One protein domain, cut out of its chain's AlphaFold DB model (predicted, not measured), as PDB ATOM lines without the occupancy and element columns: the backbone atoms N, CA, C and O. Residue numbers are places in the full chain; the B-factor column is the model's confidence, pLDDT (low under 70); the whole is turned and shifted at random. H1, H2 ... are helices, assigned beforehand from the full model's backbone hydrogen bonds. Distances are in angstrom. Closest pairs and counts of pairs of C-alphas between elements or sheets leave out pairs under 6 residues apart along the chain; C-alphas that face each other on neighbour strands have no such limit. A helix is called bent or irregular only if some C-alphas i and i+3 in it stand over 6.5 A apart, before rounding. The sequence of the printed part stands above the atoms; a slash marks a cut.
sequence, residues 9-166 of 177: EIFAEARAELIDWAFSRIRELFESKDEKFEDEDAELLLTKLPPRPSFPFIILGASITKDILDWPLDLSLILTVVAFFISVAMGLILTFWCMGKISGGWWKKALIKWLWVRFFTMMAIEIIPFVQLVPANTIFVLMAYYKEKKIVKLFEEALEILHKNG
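Overview. This is residues 9 to 166 of the 177 residues of an uncharacterized protein of Parcubacteria bacterium C7867-004 (UniProt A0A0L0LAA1). The model is a long, loose rod of helices that run nearly along one axis, staggered along the longest helix, H6. H3 and H5 pack on the first half of H6, H4 packs on H3 and reaches past H6, and H1 packs on the last part of H6 with residues 22 to 30, while residues 9 to 14 of H1 stick out at the other end of the rod; short H2 stands crosswise to H1 and H6. H3, H4, H5 and H6 form a bundle, up and down, each helix running against the one before it. The printed part has 158 residues, with six named helices in the order H1 to H6 and no named strand; the class is all helix. The whole is loose, with a radius of gyration of the C-alphas of 21.1 A and spans of 80 by 25 by 19 A.

Along the chain. H6, residues 136 to 164, is 42.1 A long, from C-alpha 136 at (-37.228, 18.516, 16.637) to C-alpha 164 at (-54.035, -18.188, 4.792). H5, residues 106 to 126, is 30.7 A long and irregular: C-alphas 107 and 110 are 7.4 A apart. It has a kink of 29 degrees near residue 113. H4, residues 77 to 102, is 37.0 A long, and H3, residues 57 to 69, is 18.4 A. H1, residues 9 to 31, is 32.9 A long and begins at C-alpha 9 (-69.155, -20.020, -12.660). H2 is residues 39 to 45.

Arrangement. H6 is the hub and touches H1, H3 and H5, running opposite ways to each. Its residues 136 to 142 touch H3 at a shallow tilt of 25 degrees; the closest C-alphas, of Ser 63 and Thr 138, are 5.0 A apart. H5 and H6, a hairpin, touch at 20 degrees, a shallow tilt, closest at the C-alphas of Leu 111 and Glu 148, 6.7 A. H3 and H4 are a hairpin that touches at a shallow tilt of 33 degrees, only just short of steep, with the C-alphas of Lys 66 and Ser 87 5.7 A apart. H4 touches H5 with residues 101 to 102 alone, and the C-alphas of Ile 102 and Ile 112 are 5.6 A apart; these two are a hairpin too. H1 touches H6 at a shallow tilt of 24 degrees, with the C-alphas of Ile 26 and Ala 158 5.6 A apart. H2 and H6 are close but not clearly touching, about perpendicular at 79 degrees, closest at the C-alphas of Leu 45 and Phe 155, 7.4 A. H3 and H5 are apart. In H1, H3, H4 and H6 every O i to N i+4 pair is within hydrogen-bond range; H2 has 2 of 3 and H5 15 of 17.

Size, cuts and confidence. The two C-alphas farthest apart are those of Glu 9 and Ser 76, 80.6 A. The printed part has no cut. The link from H2 to H3 is long, and that from H4 to H5 is tight. The mean pLDDT of the printed part is 85.0, and residues 102 to 108 and residue 132 are under 70.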
ATOM      1  N   GLU A   9     -68.476 -21.231 -13.140       93.12
ATOM      2  CA  GLU A   9     -69.155 -20.020 -12.660       93.12
ATOM      3  C   GLU A   9     -69.265 -20.009 -11.134       93.12
ATOM      4  O   GLU A   9     -69.008 -18.985 -10.503       93.12
ATOM      5  N   ILE A  10     -69.577 -21.161 -10.532       91.56
ATOM      6  CA  ILE A  10     -69.677 -21.309  -9.074       91.56
ATOM      7  C   ILE A  10     -68.310 -21.069  -8.416       91.56
ATOM      8  O   ILE A  10     -68.221 -20.378  -7.401       91.56
ATOM      9  N   PHE A  11     -67.229 -21.602  -8.995       90.44
ATOM     10  CA  PHE A  11     -65.877 -21.370  -8.482       90.44
ATOM     11  C   PHE A  11     -65.419 -19.920  -8.666       90.44
ATOM     12  O   PHE A  11     -64.767 -19.375  -7.774       90.44
ATOM     13  N   ALA A  12     -65.750 -19.288  -9.793       91.25
ATOM     14  CA  ALA A  12     -65.424 -17.889 -10.042       91.25
ATOM     15  C   ALA A  12     -66.141 -16.954  -9.053       91.25
ATOM     16  O   ALA A  12     -65.502 -16.064  -8.490       91.25
ATOM     17  N   GLU A  13     -67.428 -17.196  -8.794       92.88
ATOM     18  CA  GLU A  13     -68.234 -16.454  -7.818       92.88
ATOM     19  C   GLU A  13     -67.683 -16.628  -6.398       92.88
ATOM     20  O   GLU A  13     -67.356 -15.641  -5.740       92.88
ATOM     21  N   ALA A  14     -67.447 -17.871  -5.963       89.94
ATOM     22  CA  ALA A  14     -66.876 -18.151  -4.645       89.94
ATOM     23  C   ALA A  14     -65.488 -17.510  -4.457       89.94
ATOM     24  O   ALA A  14     -65.152 -17.028  -3.374       89.94
ATOM     25  N   ARG A  15     -64.668 -17.475  -5.517       88.50
ATOM     26  CA  ARG A  15     -63.357 -16.815  -5.488       88.50
ATOM     27  C   ARG A  15     -63.487 -15.297  -5.368       88.50
ATOM     28  O   ARG A  15     -62.706 -14.700  -4.633       88.50
ATOM     29  N   ALA A  16     -64.439 -14.681  -6.065       90.62
ATOM     30  CA  ALA A  16     -64.694 -13.247  -5.963       90.62
ATOM     31  C   ALA A  16     -65.177 -12.863  -4.554       90.62
ATOM     32  O   ALA A  16     -64.614 -11.953  -3.950       90.62
ATOM     33  N   GLU A  17     -66.123 -13.618  -3.987       91.62
ATOM     34  CA  GLU A  17     -66.606 -13.405  -2.615       91.62
ATOM     35  C   GLU A  17     -65.483 -13.524  -1.579       91.62
ATOM     36  O   GLU A  17     -65.391 -12.721  -0.650       91.62
ATOM     37  N   LEU A  18     -64.588 -14.501  -1.750       88.88
ATOM     38  CA  LEU A  18     -63.439 -14.693  -0.868       88.88
ATOM     39  C   LEU A  18     -62.446 -13.525  -0.941       88.88
ATOM     40  O   LEU A  18     -61.902 -13.113   0.086       88.88
ATOM     41  N   ILE A  19     -62.208 -12.997  -2.145       89.50
ATOM     42  CA  ILE A  19     -61.335 -11.839  -2.371       89.50
ATOM     43  C   ILE A  19     -61.924 -10.592  -1.705       89.50
ATOM     44  O   ILE A  19     -61.226  -9.931  -0.933       89.50
ATOM     45  N   ASP A  20     -63.204 -10.309  -1.938       92.19
ATOM     46  CA  ASP A  20     -63.903  -9.171  -1.332       92.19
ATOM     47  C   ASP A  20     -63.922  -9.272   0.194       92.19
ATOM     48  O   ASP A  20     -63.609  -8.309   0.903       92.19
ATOM     49  N   TRP A  21     -64.207 -10.466   0.720       92.56
ATOM     50  CA  TRP A  21     -64.133 -10.729   2.149       92.56
ATOM     51  C   TRP A  21     -62.725 -10.469   2.696       92.56
ATOM     52  O   TRP A  21     -62.577  -9.790   3.716       92.56
ATOM     53  N   ALA A  22     -61.676 -10.940   2.021       90.38
ATOM     54  CA  ALA A  22     -60.310 -10.738   2.483       90.38
ATOM     55  C   ALA A  22     -59.914  -9.252   2.474       90.38
ATOM     56  O   ALA A  22     -59.329  -8.771   3.447       90.38
ATOM     57  N   PHE A  23     -60.289  -8.497   1.437       90.94
ATOM     58  CA  PHE A  23     -60.049  -7.054   1.394       90.94
ATOM     59  C   PHE A  23     -60.845  -6.285   2.446       90.94
ATOM     60  O   PHE A  23     -60.309  -5.341   3.028       90.94
ATOM     61  N   SER A  24     -62.067  -6.714   2.775       92.81
ATOM     62  CA  SER A  24     -62.825  -6.120   3.883       92.81
ATOM     63  C   SER A  24     -62.084  -6.274   5.218       92.81
ATOM     64  O   SER A  24     -61.928  -5.300   5.954       92.81
ATOM     65  N   ARG A  25     -61.498  -7.451   5.481       92.81
ATOM     66  CA  ARG A  25     -60.681  -7.701   6.681       92.81
ATOM     67  C   ARG A  25     -59.395  -6.889   6.704       92.81
ATOM     68  O   ARG A  25     -58.974  -6.441   7.768       92.81
ATOM     69  N   ILE A  26     -58.773  -6.687   5.546       91.19
ATOM     70  CA  ILE A  26     -57.589  -5.834   5.428       91.19
ATOM     71  C   ILE A  26     -57.957  -4.374   5.719       91.19
ATOM     72  O   ILE A  26     -57.257  -3.725   6.494       91.19
ATOM     73  N   ARG A  27     -59.076  -3.866   5.186       93.12
ATOM     74  CA  ARG A  27     -59.558  -2.512   5.509       93.12
ATOM     75  C   ARG A  27     -59.819  -2.350   7.005       93.12
ATOM     76  O   ARG A  27     -59.286  -1.419   7.600       93.12
ATOM     77  N   GLU A  28     -60.531  -3.291   7.627       92.19
ATOM     78  CA  GLU A  28     -60.761  -3.298   9.079       92.19
ATOM     79  C   GLU A  28     -59.443  -3.291   9.873       92.19
ATOM     80  O   GLU A  28     -59.308  -2.570  10.867       92.19
ATOM     81  N   LEU A  29     -58.440  -4.061   9.434       90.88
ATOM     82  CA  LEU A  29     -57.123  -4.095  10.070       90.88
ATOM     83  C   LEU A  29     -56.440  -2.722  10.017       90.88
ATOM     84  O   LEU A  29     -55.923  -2.266  11.040       90.88
ATOM     85  N   PHE A  30     -56.450  -2.055   8.865       91.44
ATOM     86  CA  PHE A  30     -55.860  -0.724   8.708       91.44
ATOM     87  C   PHE A  30     -56.612   0.327   9.532       91.44
ATOM     88  O   PHE A  30     -55.981   1.075  10.286       91.44
ATOM     89  N   GLU A  31     -57.945   0.323   9.485       91.75
ATOM     90  CA  GLU A  31     -58.788   1.236  10.263       91.75
ATOM     91  C   GLU A  31     -58.581   1.059  11.771       91.75
ATOM     92  O   GLU A  31     -58.415   2.042  12.495       91.75
ATOM     93  N   SER A  32     -58.459  -0.186  12.254       91.81
ATOM     94  CA  SER A  32     -58.162  -0.482  13.667       91.81
ATOM     95  C   SER A  32     -56.823   0.095  14.147       91.81
ATOM     96  O   SER A  32     -56.555   0.179  15.350       91.81
ATOM     97  N   LYS A  33     -55.952   0.475  13.207       88.62
ATOM     98  CA  LYS A  33     -54.638   1.061  13.456       88.62
ATOM     99  C   LYS A  33     -54.579   2.534  13.080       88.62
ATOM    100  O   LYS A  33     -53.469   3.066  13.091       88.62
ATOM    101  N   ASP A  34     -55.705   3.193  12.815       87.31
ATOM    102  CA  ASP A  34     -55.748   4.596  12.382       87.31
ATOM    103  C   ASP A  34     -54.922   4.827  11.098       87.31
ATOM    104  O   ASP A  34     -54.160   5.786  10.957       87.31
ATOM    105  N   GLU A  35     -55.003   3.873  10.169       86.44
ATOM    106  CA  GLU A  35     -54.496   3.991   8.804       86.44
ATOM    107  C   GLU A  35     -55.658   3.820   7.820       86.44
ATOM    108  O   GLU A  35     -56.657   3.173   8.124       86.44
ATOM    109  N   LYS A  36     -55.524   4.392   6.623       86.19
ATOM    110  CA  LYS A  36     -56.482   4.183   5.532       86.19
ATOM    111  C   LYS A  36     -55.912   3.172   4.546       86.19
ATOM    112  O   LYS A  36     -54.712   3.213   4.285       86.19
ATOM    113  N   PHE A  37     -56.774   2.301   4.035       85.25
ATOM    114  CA  PHE A  37     -56.464   1.357   2.965       85.25
ATOM    115  C   PHE A  37     -57.326   1.716   1.755       85.25
ATOM    116  O   PHE A  37     -58.553   1.636   1.828       85.25
ATOM    117  N   GLU A  38     -56.693   2.195   0.689       86.94
ATOM    118  CA  GLU A  38     -57.363   2.639  -0.535       86.94
ATOM    119  C   GLU A  38     -57.450   1.485  -1.547       86.94
ATOM    120  O   GLU A  38     -56.693   0.520  -1.472       86.94
ATOM    121  N   ASP A  39     -58.363   1.567  -2.517       84.56
ATOM    122  CA  ASP A  39     -58.525   0.505  -3.527       84.56
ATOM    123  C   ASP A  39     -57.265   0.313  -4.378       84.56
ATOM    124  O   ASP A  39     -56.926  -0.803  -4.763       84.56
ATOM    125  N   GLU A  40     -56.504   1.387  -4.594       82.44
ATOM    126  CA  GLU A  40     -55.193   1.306  -5.236       82.44
ATOM    127  C   GLU A  40     -54.217   0.429  -4.432       82.44
ATOM    128  O   GLU A  40     -53.431  -0.313  -5.019       82.44
ATOM    129  N   ASP A  41     -54.277   0.452  -3.094       82.31
ATOM    130  CA  ASP A  41     -53.414  -0.380  -2.251       82.31
ATOM    131  C   ASP A  41     -53.718  -1.875  -2.446       82.31
ATOM    132  O   ASP A  41     -52.810  -2.699  -2.330       82.31
ATOM    133  N   ALA A  42     -54.964  -2.225  -2.786       83.50
ATOM    134  CA  ALA A  42     -55.415  -3.597  -3.011       83.50
ATOM    135  C   ALA A  42     -54.759  -4.235  -4.245       83.50
ATOM    136  O   ALA A  42     -54.161  -5.309  -4.140       83.50
ATOM    137  N   GLU A  43     -54.816  -3.559  -5.397       80.69
ATOM    138  CA  GLU A  43     -54.173  -4.023  -6.637       80.69
ATOM    139  C   GLU A  43     -52.668  -4.191  -6.445       80.69
ATOM    140  O   GLU A  43     -52.029  -5.132  -6.919       80.69
ATOM    141  N   LEU A  44     -52.084  -3.255  -5.712       75.12
ATOM    142  CA  LEU A  44     -50.651  -3.147  -5.606       75.12
ATOM    143  C   LEU A  44     -50.071  -4.151  -4.593       75.12
ATOM    144  O   LEU A  44     -48.984  -4.695  -4.816       75.12
ATOM    145  N   LEU A  45     -50.820  -4.485  -3.538       81.94
ATOM    146  CA  LEU A  45     -50.476  -5.535  -2.574       81.94
ATOM    147  C   LEU A  45     -50.308  -6.907  -3.249       81.94
ATOM    148  O   LEU A  45     -49.485  -7.709  -2.809       81.94
ATOM    149  N   LEU A  46     -51.003  -7.145  -4.366       80.06
ATOM    150  CA  LEU A  46     -50.875  -8.365  -5.169       80.06
ATOM    151  C   LEU A  46     -49.625  -8.386  -6.067       80.06
ATOM    152  O   LEU A  46     -49.203  -9.457  -6.498       80.06
ATOM    153  N   THR A  47     -49.019  -7.229  -6.360       80.12
ATOM    154  CA  THR A  47     -47.933  -7.122  -7.354       80.12
ATOM    155  C   THR A  47     -46.542  -7.009  -6.745       80.12
ATOM    156  O   THR A  47     -45.578  -7.514  -7.326       80.12
ATOM    157  N   LYS A  48     -46.385  -6.337  -5.594       78.12
ATOM    158  CA  LYS A  48     -45.054  -6.077  -5.026       78.12
ATOM    159  C   LYS A  48     -45.066  -5.961  -3.506       78.12
ATOM    160  O   LYS A  48     -45.773  -5.142  -2.932       78.12
ATOM    161  N   LEU A  49     -44.171  -6.707  -2.861       76.81
ATOM    162  CA  LEU A  49     -43.914  -6.594  -1.428       76.81
ATOM    163  C   LEU A  49     -43.133  -5.311  -1.089       76.81
ATOM    164  O   LEU A  49     -42.122  -5.021  -1.745       76.81
ATOM    165  N   PRO A  50     -43.534  -4.567  -0.043       80.44
ATOM    166  CA  PRO A  50     -42.749  -3.443   0.436       80.44
ATOM    167  C   PRO A  50     -41.433  -3.940   1.067       80.44
ATOM    168  O   PRO A  50     -41.431  -4.912   1.825       80.44
ATOM    169  N   PRO A  51     -40.290  -3.288   0.786       82.88
ATOM    170  CA  PRO A  51     -39.023  -3.640   1.411       82.88
ATOM    171  C   PRO A  51     -39.039  -3.284   2.902       82.88
ATOM    172  O   PRO A  51     -39.594  -2.257   3.305       82.88
ATOM    173  N   ARG A  52     -38.366  -4.095   3.725       83.81
ATOM    174  CA  ARG A  52     -38.210  -3.798   5.155       83.81
ATOM    175  C   ARG A  52     -37.382  -2.525   5.356       83.81
ATOM    176  O   ARG A  52     -36.312  -2.397   4.756       83.81
ATOM    177  N   PRO A  53     -37.830  -1.589   6.208       84.81
ATOM    178  CA  PRO A  53     -37.113  -0.343   6.417       84.81
ATOM    179  C   PRO A  53     -35.857  -0.579   7.261       84.81
ATOM    180  O   PRO A  53     -35.928  -1.085   8.384       84.81
ATOM    181  N   SER A  54     -34.701  -0.172   6.736       87.06
ATOM    182  CA  SER A  54     -33.457  -0.112   7.502       87.06
ATOM    183  C   SER A  54     -33.470   1.073   8.470       87.06
ATOM    184  O   SER A  54     -34.047   2.128   8.187       87.06
ATOM    185  N   PHE A  55     -32.845   0.894   9.637       87.56
ATOM    186  CA  PHE A  55     -32.720   1.973  10.613       87.56
ATOM    187  C   PHE A  55     -31.778   3.067  10.077       87.56
ATOM    188  O   PHE A  55     -30.672   2.749   9.627       87.56
ATOM    189  N   PRO A  56     -32.171   4.350  10.105       90.00
ATOM    190  CA  PRO A  56     -31.438   5.409   9.422       90.00
ATOM    191  C   PRO A  56     -30.316   5.998  10.300       90.00
ATOM    192  O   PRO A  56     -30.338   7.183  10.615       90.00
ATOM    193  N   PHE A  57     -29.319   5.192  10.690       92.19
ATOM    194  CA  PHE A  57     -28.258   5.592  11.638       92.19
ATOM    195  C   PHE A  57     -27.542   6.897  11.266       92.19
ATOM    196  O   PHE A  57     -27.388   7.774  12.111       92.19
ATOM    197  N   ILE A  58     -27.135   7.043  10.002       91.69
ATOM    198  CA  ILE A  58     -26.407   8.230   9.518       91.69
ATOM    199  C   ILE A  58     -27.275   9.487   9.647       91.69
ATOM    200  O   ILE A  58     -26.814  10.530  10.095       91.69
ATOM    201  N   ILE A  59     -28.551   9.368   9.287       92.69
ATOM    202  CA  ILE A  59     -29.511  10.474   9.300       92.69
ATOM    203  C   ILE A  59     -29.866  10.857  10.730       92.69
ATOM    204  O   ILE A  59     -29.957  12.040  11.028       92.69
ATOM    205  N   LEU A  60     -30.009   9.871  11.618       93.44
ATOM    206  CA  LEU A  60     -30.225  10.113  13.038       93.44
ATOM    207  C   LEU A  60     -29.024  10.828  13.673       93.44
ATOM    208  O   LEU A  60     -29.197  11.768  14.439       93.44
ATOM    209  N   GLY A  61     -27.797  10.418  13.335       93.38
ATOM    210  CA  GLY A  61     -26.595  11.119  13.788       93.38
ATOM    211  C   GLY A  61     -26.555  12.564  13.284       93.38
ATOM    212  O   GLY A  61     -26.292  13.483  14.059       93.38
ATOM    213  N   ALA A  62     -26.877  12.773  12.004       91.94
ATOM    214  CA  ALA A  62     -26.957  14.104  11.410       91.94
ATOM    215  C   ALA A  62     -28.034  14.975  12.075       91.94
ATOM    216  O   ALA A  62     -27.767  16.137  12.362       91.94
ATOM    217  N   SER A  63     -29.216  14.428  12.381       92.50
ATOM    218  CA  SER A  63     -30.276  15.177  13.065       92.50
ATOM    219  C   SER A  63     -29.904  15.543  14.498       92.50
ATOM    220  O   SER A  63     -30.132  16.679  14.890       92.50
ATOM    221  N   ILE A  64     -29.277  14.628  15.249       93.81
ATOM    222  CA  ILE A  64     -28.800  14.917  16.611       93.81
ATOM    223  C   ILE A  64     -27.736  16.012  16.569       93.81
ATOM    224  O   ILE A  64     -27.760  16.935  17.376       93.81
ATOM    225  N   THR A  65     -26.809  15.927  15.613       90.81
ATOM    226  CA  THR A  65     -25.741  16.924  15.487       90.81
ATOM    227  C   THR A  65     -26.314  18.285  15.110       90.81
ATOM    228  O   THR A  65     -25.910  19.287  15.691       90.81
ATOM    229  N   LYS A  66     -27.295  18.322  14.199       87.12
ATOM    230  CA  LYS A  66     -28.019  19.546  13.853       87.12
ATOM    231  C   LYS A  66     -28.716  20.142  15.081       87.12
ATOM    232  O   LYS A  66     -28.480  21.302  15.384       87.12
ATOM    233  N   ASP A  67     -29.491  19.346  15.821       89.06
ATOM    234  CA  ASP A  67     -30.215  19.822  17.010       89.06
ATOM    235  C   ASP A  67     -29.258  20.391  18.084       89.06
ATOM    236  O   ASP A  67     -29.600  21.343  18.777       89.06
ATOM    237  N   ILE A  68     -28.036  19.853  18.209       89.62
ATOM    238  CA  ILE A  68     -26.997  20.396  19.106       89.62
ATOM    239  C   ILE A  68     -26.435  21.727  18.586       89.62
ATOM    240  O   ILE A  68     -26.164  22.623  19.383       89.62
ATOM    241  N   LEU A  69     -26.230  21.859  17.272       86.31
ATOM    242  CA  LEU A  69     -25.715  23.086  16.652       86.31
ATOM    243  C   LEU A  69     -26.730  24.232  16.678       86.31
ATOM    244  O   LEU A  69     -26.325  25.388  16.760       86.31
ATOM    245  N   ASP A  70     -28.018  23.903  16.612       81.94
ATOM    246  CA  ASP A  70     -29.112  24.870  16.698       81.94
ATOM    247  C   ASP A  70     -29.391  25.303  18.150       81.94
ATOM    248  O   ASP A  70     -30.127  26.265  18.380       81.94
ATOM    249  N   TRP A  71     -28.788  24.636  19.145       84.44
ATOM    250  CA  TRP A  71     -28.856  25.088  20.529       84.44
ATOM    251  C   TRP A  71     -28.218  26.482  20.632       84.44
ATOM    252  O   TRP A  71     -27.118  26.677  20.108       84.44
ATOM    253  N   PRO A  72     -28.848  27.452  21.326       73.56
ATOM    254  CA  PRO A  72     -28.275  28.775  21.559       73.56
ATOM    255  C   PRO A  72     -27.051  28.666  22.477       73.56
ATOM    256  O   PRO A  72     -27.125  28.838  23.692       73.56
ATOM    257  N   LEU A  73     -25.923  28.284  21.893       74.69
ATOM    258  CA  LEU A  73     -24.613  28.298  22.511       74.69
ATOM    259  C   LEU A  73     -24.044  29.704  22.318       74.69
ATOM    260  O   LEU A  73     -24.090  30.239  21.208       74.69
ATOM    261  N   ASP A  74     -23.488  30.289  23.379       76.19
ATOM    262  CA  ASP A  74     -22.745  31.556  23.325       76.19
ATOM    263  C   ASP A  74     -21.429  31.359  22.550       76.19
ATOM    264  O   ASP A  74     -20.330  31.281  23.103       76.19
ATOM    265  N   LEU A  75     -21.546  31.195  21.235       78.75
ATOM    266  CA  LEU A  75     -20.442  31.015  20.307       78.75
ATOM    267  C   LEU A  75     -19.906  32.378  19.859       78.75
ATOM    268  O   LEU A  75     -20.636  33.361  19.744       78.75
ATOM    269  N   SER A  76     -18.606  32.438  19.565       89.94
ATOM    270  CA  SER A  76     -18.013  33.615  18.926       89.94
ATOM    271  C   SER A  76     -18.630  33.844  17.539       89.94
ATOM    272  O   SER A  76     -19.019  32.887  16.874       89.94
ATOM    273  N   LEU A  77     -18.651  35.095  17.054       87.06
ATOM    274  CA  LEU A  77     -19.228  35.463  15.747       87.06
ATOM    275  C   LEU A  77     -18.762  34.537  14.603       87.06
ATOM    276  O   LEU A  77     -19.555  34.136  13.756       87.06
ATOM    277  N   ILE A  78     -17.474  34.174  14.594       89.31
ATOM    278  CA  ILE A  78     -16.889  33.275  13.588       89.31
ATOM    279  C   ILE A  78     -17.502  31.872  13.692       89.31
ATOM    280  O   ILE A  78     -17.880  31.291  12.675       89.31
ATOM    281  N   LEU A  79     -17.632  31.336  14.909       86.06
ATOM    282  CA  LEU A  79     -18.248  30.032  15.146       86.06
ATOM    283  C   LEU A  79     -19.737  30.040  14.790       86.06
ATOM    284  O   LEU A  79     -20.204  29.060  14.224       86.06
ATOM    285  N   THR A  80     -20.458  31.140  15.023       86.31
ATOM    286  CA  THR A  80     -21.858  31.296  14.595       86.31
ATOM    287  C   THR A  80     -21.998  31.195  13.077       86.31
ATOM    288  O   THR A  80     -22.857  30.469  12.583       86.31
ATOM    289  N   VAL A  81     -21.131  31.877  12.318       88.31
ATOM    290  CA  VAL A  81     -21.155  31.819  10.846       88.31
ATOM    291  C   VAL A  81     -20.839  30.406  10.349       88.31
ATOM    292  O   VAL A  81     -21.528  29.897   9.467       88.31
ATOM    293  N   VAL A  82     -19.834  29.739  10.926       89.06
ATOM    294  CA  VAL A  82     -19.492  28.351  10.567       89.06
ATOM    295  C   VAL A  82     -20.634  27.389  10.915       89.06
ATOM    296  O   VAL A  82     -21.016  26.572  10.076       89.06
ATOM    297  N   ALA A  83     -21.213  27.505  12.112       86.12
ATOM    298  CA  ALA A  83     -22.341  26.690  12.557       86.12
ATOM    299  C   ALA A  83     -23.559  26.860  11.640       86.12
ATOM    300  O   ALA A  83     -24.187  25.866  11.285       86.12
ATOM    301  N   PHE A  84     -23.832  28.083  11.174       85.94
ATOM    302  CA  PHE A  84     -24.903  28.354  10.218       85.94
ATOM    303  C   PHE A  84     -24.739  27.551   8.918       85.94
ATOM    304  O   PHE A  84     -25.664  26.854   8.506       85.94
ATOM    305  N   PHE A  85     -23.558  27.576   8.288       89.88
ATOM    306  CA  PHE A  85     -23.327  26.808   7.055       89.88
ATOM    307  C   PHE A  85     -23.425  25.293   7.272       89.88
ATOM    308  O   PHE A  85     -23.977  24.589   6.423       89.88
ATOM    309  N   ILE A  86     -22.926  24.787   8.406       88.31
ATOM    310  CA  ILE A  86     -23.042  23.364   8.757       88.31
ATOM    311  C   ILE A  86     -24.513  22.984   8.976       88.31
ATOM    312  O   ILE A  86     -24.958  21.975   8.429       88.31
ATOM    313  N   SER A  87     -25.279  23.799   9.708       83.31
ATOM    314  CA  SER A  87     -26.708  23.567   9.961       83.31
ATOM    315  C   SER A  87     -27.511  23.564   8.655       83.31
ATOM    316  O   SER A  87     -28.276  22.630   8.402       83.31
ATOM    317  N   VAL A  88     -27.247  24.508   7.740       86.00
ATOM    318  CA  VAL A  88     -27.858  24.527   6.396       86.00
ATOM    319  C   VAL A  88     -27.518  23.259   5.606       86.00
ATOM    320  O   VAL A  88     -28.413  22.636   5.030       86.00
ATOM    321  N   ALA A  89     -26.253  22.827   5.601       88.56
ATOM    322  CA  ALA A  89     -25.845  21.602   4.912       88.56
ATOM    323  C   ALA A  89     -26.531  20.350   5.493       88.56
ATOM    324  O   ALA A  89     -27.018  19.506   4.737       88.56
ATOM    325  N   MET A  90     -26.635  20.244   6.822       86.94
ATOM    326  CA  MET A  90     -27.362  19.154   7.482       86.94
ATOM    327  C   MET A  90     -28.860  19.194   7.167       86.94
ATOM    328  O   MET A  90     -29.447  18.154   6.864       86.94
ATOM    329  N   GLY A  91     -29.472  20.380   7.157       83.75
ATOM    330  CA  GLY A  91     -30.864  20.574   6.753       83.75
ATOM    331  C   GLY A  91     -31.136  20.087   5.330       83.75
ATOM    332  O   GLY A  91     -32.130  19.398   5.090       83.75
ATOM    333  N   LEU A  92     -30.221  20.355   4.394       87.19
ATOM    334  CA  LEU A  92     -30.306  19.835   3.027       87.19
ATOM    335  C   LEU A  92     -30.200  18.307   2.984       87.19
ATOM    336  O   LEU A  92     -31.015  17.670   2.321       87.19
ATOM    337  N   ILE A  93     -29.260  17.699   3.719       88.94
ATOM    338  CA  ILE A  93     -29.127  16.232   3.804       88.94
ATOM    339  C   ILE A  93     -30.418  15.594   4.336       88.94
ATOM    340  O   ILE A  93     -30.915  14.631   3.746       88.94
ATOM    341  N   LEU A  94     -30.990  16.139   5.414       86.19
ATOM    342  CA  LEU A  94     -32.254  15.659   5.982       86.19
ATOM    343  C   LEU A  94     -33.409  15.817   4.990       86.19
ATOM    344  O   LEU A  94     -34.215  14.899   4.838       86.19
ATOM    345  N   THR A  95     -33.460  16.943   4.282       84.50
ATOM    346  CA  THR A  95     -34.482  17.213   3.265       84.50
ATOM    347  C   THR A  95     -34.373  16.217   2.120       84.50
ATOM    348  O   THR A  95     -35.367  15.580   1.783       84.50
ATOM    349  N   PHE A  96     -33.177  15.992   1.569       87.12
ATOM    350  CA  PHE A  96     -32.968  14.999   0.514       87.12
ATOM    351  C   PHE A  96     -33.275  13.581   0.982       87.12
ATOM    352  O   PHE A  96     -33.842  12.803   0.219       87.12
ATOM    353  N   TRP A  97     -32.971  13.233   2.232       87.19
ATOM    354  CA  TRP A  97     -33.368  11.944   2.788       87.19
ATOM    355  C   TRP A  97     -34.890  11.805   2.884       87.19
ATOM    356  O   TRP A  97     -35.440  10.786   2.464       87.19
ATOM    357  N   CYS A  98     -35.587  12.838   3.365       81.44
ATOM    358  CA  CYS A  98     -37.048  12.863   3.399       81.44
ATOM    359  C   CYS A  98     -37.632  12.776   1.990       81.44
ATOM    360  O   CYS A  98     -38.535  11.981   1.751       81.44
ATOM    361  N   MET A  99     -37.069  13.514   1.032       80.81
ATOM    362  CA  MET A  99     -37.435  13.422  -0.380       80.81
ATOM    363  C   MET A  99     -37.160  12.032  -0.947       80.81
ATOM    364  O   MET A  99     -37.986  11.536  -1.693       80.81
ATOM    365  N   GLY A 100     -36.074  11.364  -0.556       81.38
ATOM    366  CA  GLY A 100     -35.774   9.970  -0.907       81.38
ATOM    367  C   GLY A 100     -36.775   8.976  -0.311       81.38
ATOM    368  O   GLY A 100     -37.107   7.945  -0.901       81.38
ATOM    369  N   LYS A 101     -37.313   9.290   0.871       72.00
ATOM    370  CA  LYS A 101     -38.441   8.555   1.441       72.00
ATOM    371  C   LYS A 101     -39.716   8.834   0.650       72.00
ATOM    372  O   LYS A 101     -40.436   7.880   0.396       72.00
ATOM    373  N   ILE A 102     -39.941  10.063   0.193       68.81
ATOM    374  CA  ILE A 102     -41.089  10.469  -0.634       68.81
ATOM    375  C   ILE A 102     -41.001   9.920  -2.070       68.81
ATOM    376  O   ILE A 102     -42.022   9.581  -2.651       68.81
ATOM    377  N   SER A 103     -39.799   9.774  -2.630       59.75
ATOM    378  CA  SER A 103     -39.554   9.289  -3.995       59.75
ATOM    379  C   SER A 103     -39.507   7.763  -4.107       59.75
ATOM    380  O   SER A 103     -39.271   7.220  -5.186       59.75
ATOM    381  N   GLY A 104     -39.735   7.051  -2.999       60.56
ATOM    382  CA  GLY A 104     -39.929   5.603  -3.015       60.56
ATOM    383  C   GLY A 104     -41.308   5.210  -3.546       60.56
ATOM    384  O   GLY A 104     -42.206   6.039  -3.637       60.56
ATOM    385  N   GLY A 105     -41.463   3.926  -3.882       59.50
ATOM    386  CA  GLY A 105     -42.661   3.386  -4.526       59.50
ATOM    387  C   GLY A 105     -43.997   3.670  -3.824       59.50
ATOM    388  O   GLY A 105     -44.078   4.130  -2.688       59.50
ATOM    389  N   TRP A 106     -45.056   3.347  -4.555       60.72
ATOM    390  CA  TRP A 106     -46.472   3.637  -4.319       60.72
ATOM    391  C   TRP A 106     -47.013   3.429  -2.885       60.72
ATOM    392  O   TRP A 106     -47.828   4.235  -2.446       60.72
ATOM    393  N   TRP A 107     -46.501   2.471  -2.103       65.88
ATOM    394  CA  TRP A 107     -46.913   2.203  -0.707       65.88
ATOM    395  C   TRP A 107     -46.583   3.335   0.286       65.88
ATOM    396  O   TRP A 107     -46.873   3.252   1.481       65.88
ATOM    397  N   LYS A 108     -45.924   4.402  -0.179       69.44
ATOM    398  CA  LYS A 108     -45.515   5.540   0.646       69.44
ATOM    399  C   LYS A 108     -46.466   6.731   0.585       69.44
ATOM    400  O   LYS A 108     -46.231   7.678   1.324       69.44
ATOM    401  N   LYS A 109     -47.551   6.718  -0.202       73.69
ATOM    402  CA  LYS A 109     -48.503   7.853  -0.285       73.69
ATOM    403  C   LYS A 109     -49.020   8.304   1.090       73.69
ATOM    404  O   LYS A 109     -48.940   9.489   1.424       73.69
ATOM    405  N   ALA A 110     -49.447   7.358   1.928       71.25
ATOM    406  CA  ALA A 110     -49.870   7.635   3.303       71.25
ATOM    407  C   ALA A 110     -48.731   8.212   4.167       71.25
ATOM    408  O   ALA A 110     -48.930   9.173   4.915       71.25
ATOM    409  N   LEU A 111     -47.513   7.673   4.017       78.44
ATOM    410  CA  LEU A 111     -46.315   8.170   4.696       78.44
ATOM    411  C   LEU A 111     -45.993   9.608   4.270       78.44
ATOM    412  O   LEU A 111     -45.724  10.439   5.128       78.44
ATOM    413  N   ILE A 112     -46.074   9.918   2.973       80.31
ATOM    414  CA  ILE A 112     -45.784  11.233   2.388       80.31
ATOM    415  C   ILE A 112     -46.711  12.291   2.976       80.31
ATOM    416  O   ILE A 112     -46.234  13.294   3.507       80.31
ATOM    417  N   LYS A 113     -48.030  12.063   2.934       81.06
ATOM    418  CA  LYS A 113     -49.011  13.015   3.476       81.06
ATOM    419  C   LYS A 113     -48.774  13.267   4.966       81.06
ATOM    420  O   LYS A 113     -48.763  14.413   5.409       81.06
ATOM    421  N   TRP A 114     -48.541  12.203   5.731       84.62
ATOM    422  CA  TRP A 114     -48.257  12.283   7.163       84.62
ATOM    423  C   TRP A 114     -46.948  13.040   7.461       84.62
ATOM    424  O   TRP A 114     -46.898  13.839   8.400       84.62
ATOM    425  N   LEU A 115     -45.913  12.810   6.648       84.31
ATOM    426  CA  LEU A 115     -44.577  13.385   6.807       84.31
ATOM    427  C   LEU A 115     -44.572  14.873   6.456       84.31
ATOM    428  O   LEU A 115     -44.009  15.653   7.214       84.31
ATOM    429  N   TRP A 116     -45.279  15.288   5.401       83.31
ATOM    430  CA  TRP A 116     -45.432  16.700   5.034       83.31
ATOM    431  C   TRP A 116     -46.152  17.520   6.102       83.31
ATOM    432  O   TRP A 116     -45.665  18.579   6.487       83.31
ATOM    433  N   VAL A 117     -47.282  17.027   6.620       86.88
ATOM    434  CA  VAL A 117     -48.039  17.741   7.664       86.88
ATOM    435  C   VAL A 117     -47.163  17.974   8.894       86.88
ATOM    436  O   VAL A 117     -47.120  19.082   9.429       86.88
ATOM    437  N   ARG A 118     -46.413  16.954   9.324       85.00
ATOM    438  CA  ARG A 118     -45.501  17.067  10.471       85.00
ATOM    439  C   ARG A 118     -44.269  17.908  10.175       85.00
ATOM    440  O   ARG A 118     -43.861  18.660  11.049       85.00
ATOM    441  N   PHE A 119     -43.716  17.817   8.969       83.50
ATOM    442  CA  PHE A 119     -42.603  18.656   8.534       83.50
ATOM    443  C   PHE A 119     -42.975  20.138   8.629       83.50
ATOM    444  O   PHE A 119     -42.292  20.896   9.308       83.50
ATOM    445  N   PHE A 120     -44.114  20.539   8.054       83.69
ATOM    446  CA  PHE A 120     -44.589  21.921   8.145       83.69
ATOM    447  C   PHE A 120     -44.944  22.336   9.575       83.69
ATOM    448  O   PHE A 120     -44.669  23.467   9.963       83.69
ATOM    449  N   THR A 121     -45.506  21.424  10.372       85.56
ATOM    450  CA  THR A 121     -45.779  21.690  11.793       85.56
ATOM    451  C   THR A 121     -44.481  21.969  12.551       85.56
ATOM    452  O   THR A 121     -44.429  22.899  13.347       85.56
ATOM    453  N   MET A 122     -43.416  21.214  12.284       82.25
ATOM    454  CA  MET A 122     -42.121  21.428  12.931       82.25
ATOM    455  C   MET A 122     -41.424  22.695  12.465       82.25
ATOM    456  O   MET A 122     -40.951  23.444  13.309       82.25
ATOM    457  N   MET A 123     -41.472  23.003  11.169       79.44
ATOM    458  CA  MET A 123     -41.018  24.301  10.660       79.44
ATOM    459  C   MET A 123     -41.751  25.462  11.348       79.44
ATOM    460  O   MET A 123     -41.133  26.462  11.695       79.44
ATOM    461  N   ALA A 124     -43.060  25.333  11.589       84.31
ATOM    462  CA  ALA A 124     -43.830  26.346  12.309       84.31
ATOM    463  C   ALA A 124     -43.425  26.456  13.791       84.31
ATOM    464  O   ALA A 124     -43.382  27.561  14.326       84.31
ATOM    465  N   ILE A 125     -43.107  25.331  14.442       81.44
ATOM    466  CA  ILE A 125     -42.630  25.293  15.832       81.44
ATOM    467  C   ILE A 125     -41.239  25.935  15.959       81.44
ATOM    468  O   ILE A 125     -41.017  26.695  16.898       81.44
ATOM    469  N   GLU A 126     -40.328  25.685  15.015       74.56
ATOM    470  CA  GLU A 126     -38.960  26.232  15.027       74.56
ATOM    471  C   GLU A 126     -38.920  27.769  14.899       74.56
ATOM    472  O   GLU A 126     -37.982  28.401  15.385       74.56
ATOM    473  N   ILE A 127     -39.947  28.389  14.299       80.12
ATOM    474  CA  ILE A 127     -40.067  29.856  14.188       80.12
ATOM    475  C   ILE A 127     -40.386  30.503  15.546       80.12
ATOM    476  O   ILE A 127     -40.109  31.688  15.743       80.12
ATOM    477  N   ILE A 128     -40.960  29.755  16.495       81.38
ATOM    478  CA  ILE A 128     -41.308  30.290  17.812       81.38
ATOM    479  C   ILE A 128     -40.029  30.358  18.660       81.38
ATOM    480  O   ILE A 128     -39.470  29.311  19.014       81.38
ATOM    481  N   PRO A 129     -39.558  31.564  19.036       70.75
ATOM    482  CA  PRO A 129     -38.413  31.684  19.930       70.75
ATOM    483  C   PRO A 129     -38.711  30.940  21.243       70.75
ATOM    484  O   PRO A 129     -39.861  30.868  21.668       70.75
ATOM    485  N   PHE A 130     -37.681  30.375  21.881       74.38
ATOM    486  CA  PHE A 130     -37.753  29.557  23.110       74.38
ATOM    487  C   PHE A 130     -38.245  28.102  22.962       74.38
ATOM    488  O   PHE A 130     -38.018  27.313  23.878       74.38
ATOM    489  N   VAL A 131     -38.838  27.692  21.831       74.44
ATOM    490  CA  VAL A 131     -39.250  26.281  21.611       74.44
ATOM    491  C   VAL A 131     -38.110  25.409  21.047       74.44
ATOM    492  O   VAL A 131     -38.205  24.183  21.013       74.44
ATOM    493  N   GLN A 132     -36.972  26.026  20.719       69.31
ATOM    494  CA  GLN A 132     -35.752  25.389  20.192       69.31
ATOM    495  C   GLN A 132     -35.061  24.409  21.162       69.31
ATOM    496  O   GLN A 132     -34.068  23.788  20.810       69.31
ATOM    497  N   LEU A 133     -35.576  24.245  22.384       79.19
ATOM    498  CA  LEU A 133     -35.043  23.293  23.363       79.19
ATOM    499  C   LEU A 133     -35.425  21.836  23.044       79.19
ATOM    500  O   LEU A 133     -34.855  20.896  23.596       79.19
ATOM    501  N   VAL A 134     -36.419  21.640  22.176       84.56
ATOM    502  CA  VAL A 134     -36.870  20.316  21.749       84.56
ATOM    503  C   VAL A 134     -36.039  19.870  20.540       84.56
ATOM    504  O   VAL A 134     -36.013  20.605  19.554       84.56
ATOM    505  N   PRO A 135     -35.423  18.666  20.553       89.75
ATOM    506  CA  PRO A 135     -34.651  18.136  19.427       89.75
ATOM    507  C   PRO A 135     -35.589  17.681  18.299       89.75
ATOM    508  O   PRO A 135     -35.844  16.489  18.082       89.75
ATOM    509  N   ALA A 136     -36.187  18.667  17.635       88.62
ATOM    510  CA  ALA A 136     -37.228  18.516  16.637       88.62
ATOM    511  C   ALA A 136     -36.774  17.581  15.512       88.62
ATOM    512  O   ALA A 136     -37.464  16.605  15.210       88.62
ATOM    513  N   ASN A 137     -35.588  17.798  14.940       89.62
ATOM    514  CA  ASN A 137     -35.118  17.015  13.798       89.62
ATOM    515  C   ASN A 137     -34.905  15.544  14.176       89.62
ATOM    516  O   ASN A 137     -35.292  14.644  13.427       89.62
ATOM    517  N   THR A 138     -34.362  15.282  15.363       92.44
ATOM    518  CA  THR A 138     -34.196  13.921  15.890       92.44
ATOM    519  C   THR A 138     -35.542  13.230  16.082       92.44
ATOM    520  O   THR A 138     -35.736  12.103  15.616       92.44
ATOM    521  N   ILE A 139     -36.505  13.912  16.709       91.00
ATOM    522  CA  ILE A 139     -37.862  13.384  16.896       91.00
ATOM    523  C   ILE A 139     -38.508  13.104  15.532       91.00
ATOM    524  O   ILE A 139     -39.132  12.056  15.355       91.00
ATOM    525  N   PHE A 140     -38.303  13.971  14.536       90.12
ATOM    526  CA  PHE A 140     -38.809  13.771  13.178       90.12
ATOM    527  C   PHE A 140     -38.355  12.453  12.564       90.12
ATOM    528  O   PHE A 140     -39.179  11.656  12.115       90.12
ATOM    529  N   VAL A 141     -37.036  12.241  12.544       89.88
ATOM    530  CA  VAL A 141     -36.395  11.097  11.894       89.88
ATOM    531  C   VAL A 141     -36.868   9.807  12.552       89.88
ATOM    532  O   VAL A 141     -37.218   8.849  11.857       89.88
ATOM    533  N   LEU A 142     -36.963   9.804  13.885       91.94
ATOM    534  CA  LEU A 142     -37.485   8.672  14.641       91.94
ATOM    535  C   LEU A 142     -38.952   8.400  14.306       91.94
ATOM    536  O   LEU A 142     -39.292   7.270  13.952       91.94
ATOM    537  N   MET A 143     -39.828   9.407  14.368       89.75
ATOM    538  CA  MET A 143     -41.247   9.199  14.073       89.75
ATOM    539  C   MET A 143     -41.468   8.739  12.624       89.75
ATOM    540  O   MET A 143     -42.292   7.854  12.389       89.75
ATOM    541  N   ALA A 144     -40.724   9.293  11.660       88.75
ATOM    542  CA  ALA A 144     -40.778   8.880  10.259       88.75
ATOM    543  C   ALA A 144     -40.392   7.401  10.095       88.75
ATOM    544  O   ALA A 144     -41.108   6.649   9.429       88.75
ATOM    545  N   TYR A 145     -39.320   6.958  10.760       90.06
ATOM    546  CA  TYR A 145     -38.916   5.553  10.774       90.06
ATOM    547  C   TYR A 145     -39.976   4.642  11.416       90.06
ATOM    548  O   TYR A 145     -40.330   3.605  10.850       90.06
ATOM    549  N   TYR A 146     -40.530   5.025  12.571       90.94
ATOM    550  CA  TYR A 146     -41.571   4.239  13.243       90.94
ATOM    551  C   TYR A 146     -42.843   4.111  12.400       90.94
ATOM    552  O   TYR A 146     -43.412   3.021  12.322       90.94
ATOM    553  N   LYS A 147     -43.277   5.195  11.747       87.62
ATOM    554  CA  LYS A 147     -44.446   5.188  10.860       87.62
ATOM    555  C   LYS A 147     -44.214   4.283   9.649       87.62
ATOM    556  O   LYS A 147     -45.077   3.467   9.343       87.62
ATOM    557  N   GLU A 148     -43.047   4.362   9.009       86.44
ATOM    558  CA  GLU A 148     -42.686   3.476   7.894       86.44
ATOM    559  C   GLU A 148     -42.699   2.003   8.326       86.44
ATOM    560  O   GLU A 148     -43.326   1.170   7.673       86.44
ATOM    561  N   LYS A 149     -42.092   1.682   9.474       89.00
ATOM    562  CA  LYS A 149     -42.098   0.325  10.037       89.00
ATOM    563  C   LYS A 149     -43.511  -0.178  10.341       89.00
ATOM    564  O   LYS A 149     -43.804  -1.342  10.079       89.00
ATOM    565  N   LYS A 150     -44.380   0.682  10.882       87.44
ATOM    566  CA  LYS A 150     -45.785   0.354  11.157       87.44
ATOM    567  C   LYS A 150     -46.533   0.010   9.869       87.44
ATOM    568  O   LYS A 150     -47.184  -1.024   9.829       87.44
ATOM    569  N   ILE A 151     -46.398   0.835   8.828       85.44
ATOM    570  CA  ILE A 151     -47.049   0.606   7.529       85.44
ATOM    571  C   ILE A 151     -46.580  -0.723   6.935       85.44
ATOM    572  O   ILE A 151     -47.406  -1.571   6.623       85.44
ATOM    573  N   VAL A 152     -45.265  -0.956   6.853       86.31
ATOM    574  CA  VAL A 152     -44.721  -2.208   6.295       86.31
ATOM    575  C   VAL A 152     -45.239  -3.434   7.047       86.31
ATOM    576  O   VAL A 152     -45.619  -4.415   6.417       86.31
ATOM    577  N   LYS A 153     -45.337  -3.358   8.378       87.06
ATOM    578  CA  LYS A 153     -45.902  -4.441   9.187       87.06
ATOM    579  C   LYS A 153     -47.374  -4.723   8.850       87.06
ATOM    580  O   LYS A 153     -47.753  -5.885   8.782       87.06
ATOM    581  N   LEU A 154     -48.192  -3.695   8.615       86.75
ATOM    582  CA  LEU A 154     -49.600  -3.884   8.234       86.75
ATOM    583  C   LEU A 154     -49.747  -4.549   6.867       86.75
ATOM    584  O   LEU A 154     -50.603  -5.411   6.700       86.75
ATOM    585  N   PHE A 155     -48.880  -4.205   5.915       86.19
ATOM    586  CA  PHE A 155     -48.833  -4.884   4.619       86.19
ATOM    587  C   PHE A 155     -48.401  -6.351   4.748       86.19
ATOM    588  O   PHE A 155     -48.983  -7.215   4.097       86.19
ATOM    589  N   GLU A 156     -47.415  -6.655   5.601       88.00
ATOM    590  CA  GLU A 156     -47.028  -8.042   5.900       88.00
ATOM    591  C   GLU A 156     -48.200  -8.829   6.529       88.00
ATOM    592  O   GLU A 156     -48.472  -9.954   6.112       88.00
ATOM    593  N   GLU A 157     -48.931  -8.234   7.480       88.06
ATOM    594  CA  GLU A 157     -50.115  -8.845   8.110       88.06
ATOM    595  C   GLU A 157     -51.261  -9.061   7.098       88.06
ATOM    596  O   GLU A 157     -51.880 -10.125   7.083       88.06
ATOM    597  N   ALA A 158     -51.506  -8.101   6.204       87.19
ATOM    598  CA  ALA A 158     -52.501  -8.216   5.137       87.19
ATOM    599  C   ALA A 158     -52.169  -9.342   4.140       87.19
ATOM    600  O   ALA A 158     -53.041 -10.128   3.770       87.19
ATOM    601  N   LEU A 159     -50.897  -9.478   3.756       86.75
ATOM    602  CA  LEU A 159     -50.435 -10.582   2.912       86.75
ATOM    603  C   LEU A 159     -50.577 -11.941   3.604       86.75
ATOM    604  O   LEU A 159     -50.934 -12.925   2.956       86.75
ATOM    605  N   GLU A 160     -50.346 -12.007   4.918       86.94
ATOM    606  CA  GLU A 160     -50.567 -13.226   5.703       86.94
ATOM    607  C   GLU A 160     -52.050 -13.636   5.704       86.94
ATOM    608  O   GLU A 160     -52.354 -14.827   5.604       86.94
ATOM    609  N   ILE A 161     -52.974 -12.669   5.768       87.19
ATOM    610  CA  ILE A 161     -54.418 -12.921   5.645       87.19
ATOM    611  C   ILE A 161     -54.744 -13.496   4.262       87.19
ATOM    612  O   ILE A 161     -55.402 -14.532   4.187       87.19
ATOM    613  N   LEU A 162     -54.260 -12.889   3.174       88.00
ATOM    614  CA  LEU A 162     -54.517 -13.396   1.818       88.00
ATOM    615  C   LEU A 162     -53.974 -14.811   1.607       88.00
ATOM    616  O   LEU A 162     -54.664 -15.667   1.050       88.00
ATOM    617  N   HIS A 163     -52.767 -15.075   2.103       87.25
ATOM    618  CA  HIS A 163     -52.126 -16.373   1.957       87.25
ATOM    619  C   HIS A 163     -52.872 -17.477   2.719       87.25
ATOM    620  O   HIS A 163     -53.149 -18.537   2.162       87.25
ATOM    621  N   LYS A 164     -53.272 -17.221   3.976       86.25
ATOM    622  CA  LYS A 164     -54.035 -18.188   4.792       86.25
ATOM    623  C   LYS A 164     -55.376 -18.578   4.177       86.25
ATOM    624  O   LYS A 164     -55.868 -19.664   4.461       86.25
ATOM    625  N   ASN A 165     -55.950 -17.704   3.356       87.06
ATOM    626  CA  ASN A 165     -57.224 -17.936   2.687       87.06
ATOM    627  C   ASN A 165     -57.057 -18.437   1.245       87.06
ATOM    628  O   ASN A 165     -58.040 -18.540   0.528       87.06
ATOM    629  N   GLY A 166     -55.839 -18.757   0.794       83.88
ATOM    630  CA  GLY A 166     -55.609 -19.292  -0.552       83.88
ATOM    631  C   GLY A 166     -55.815 -18.275  -1.680       83.88
ATOM    632  O   GLY A 166     -55.950 -18.667  -2.836       83.88
TER     633      GLY A 166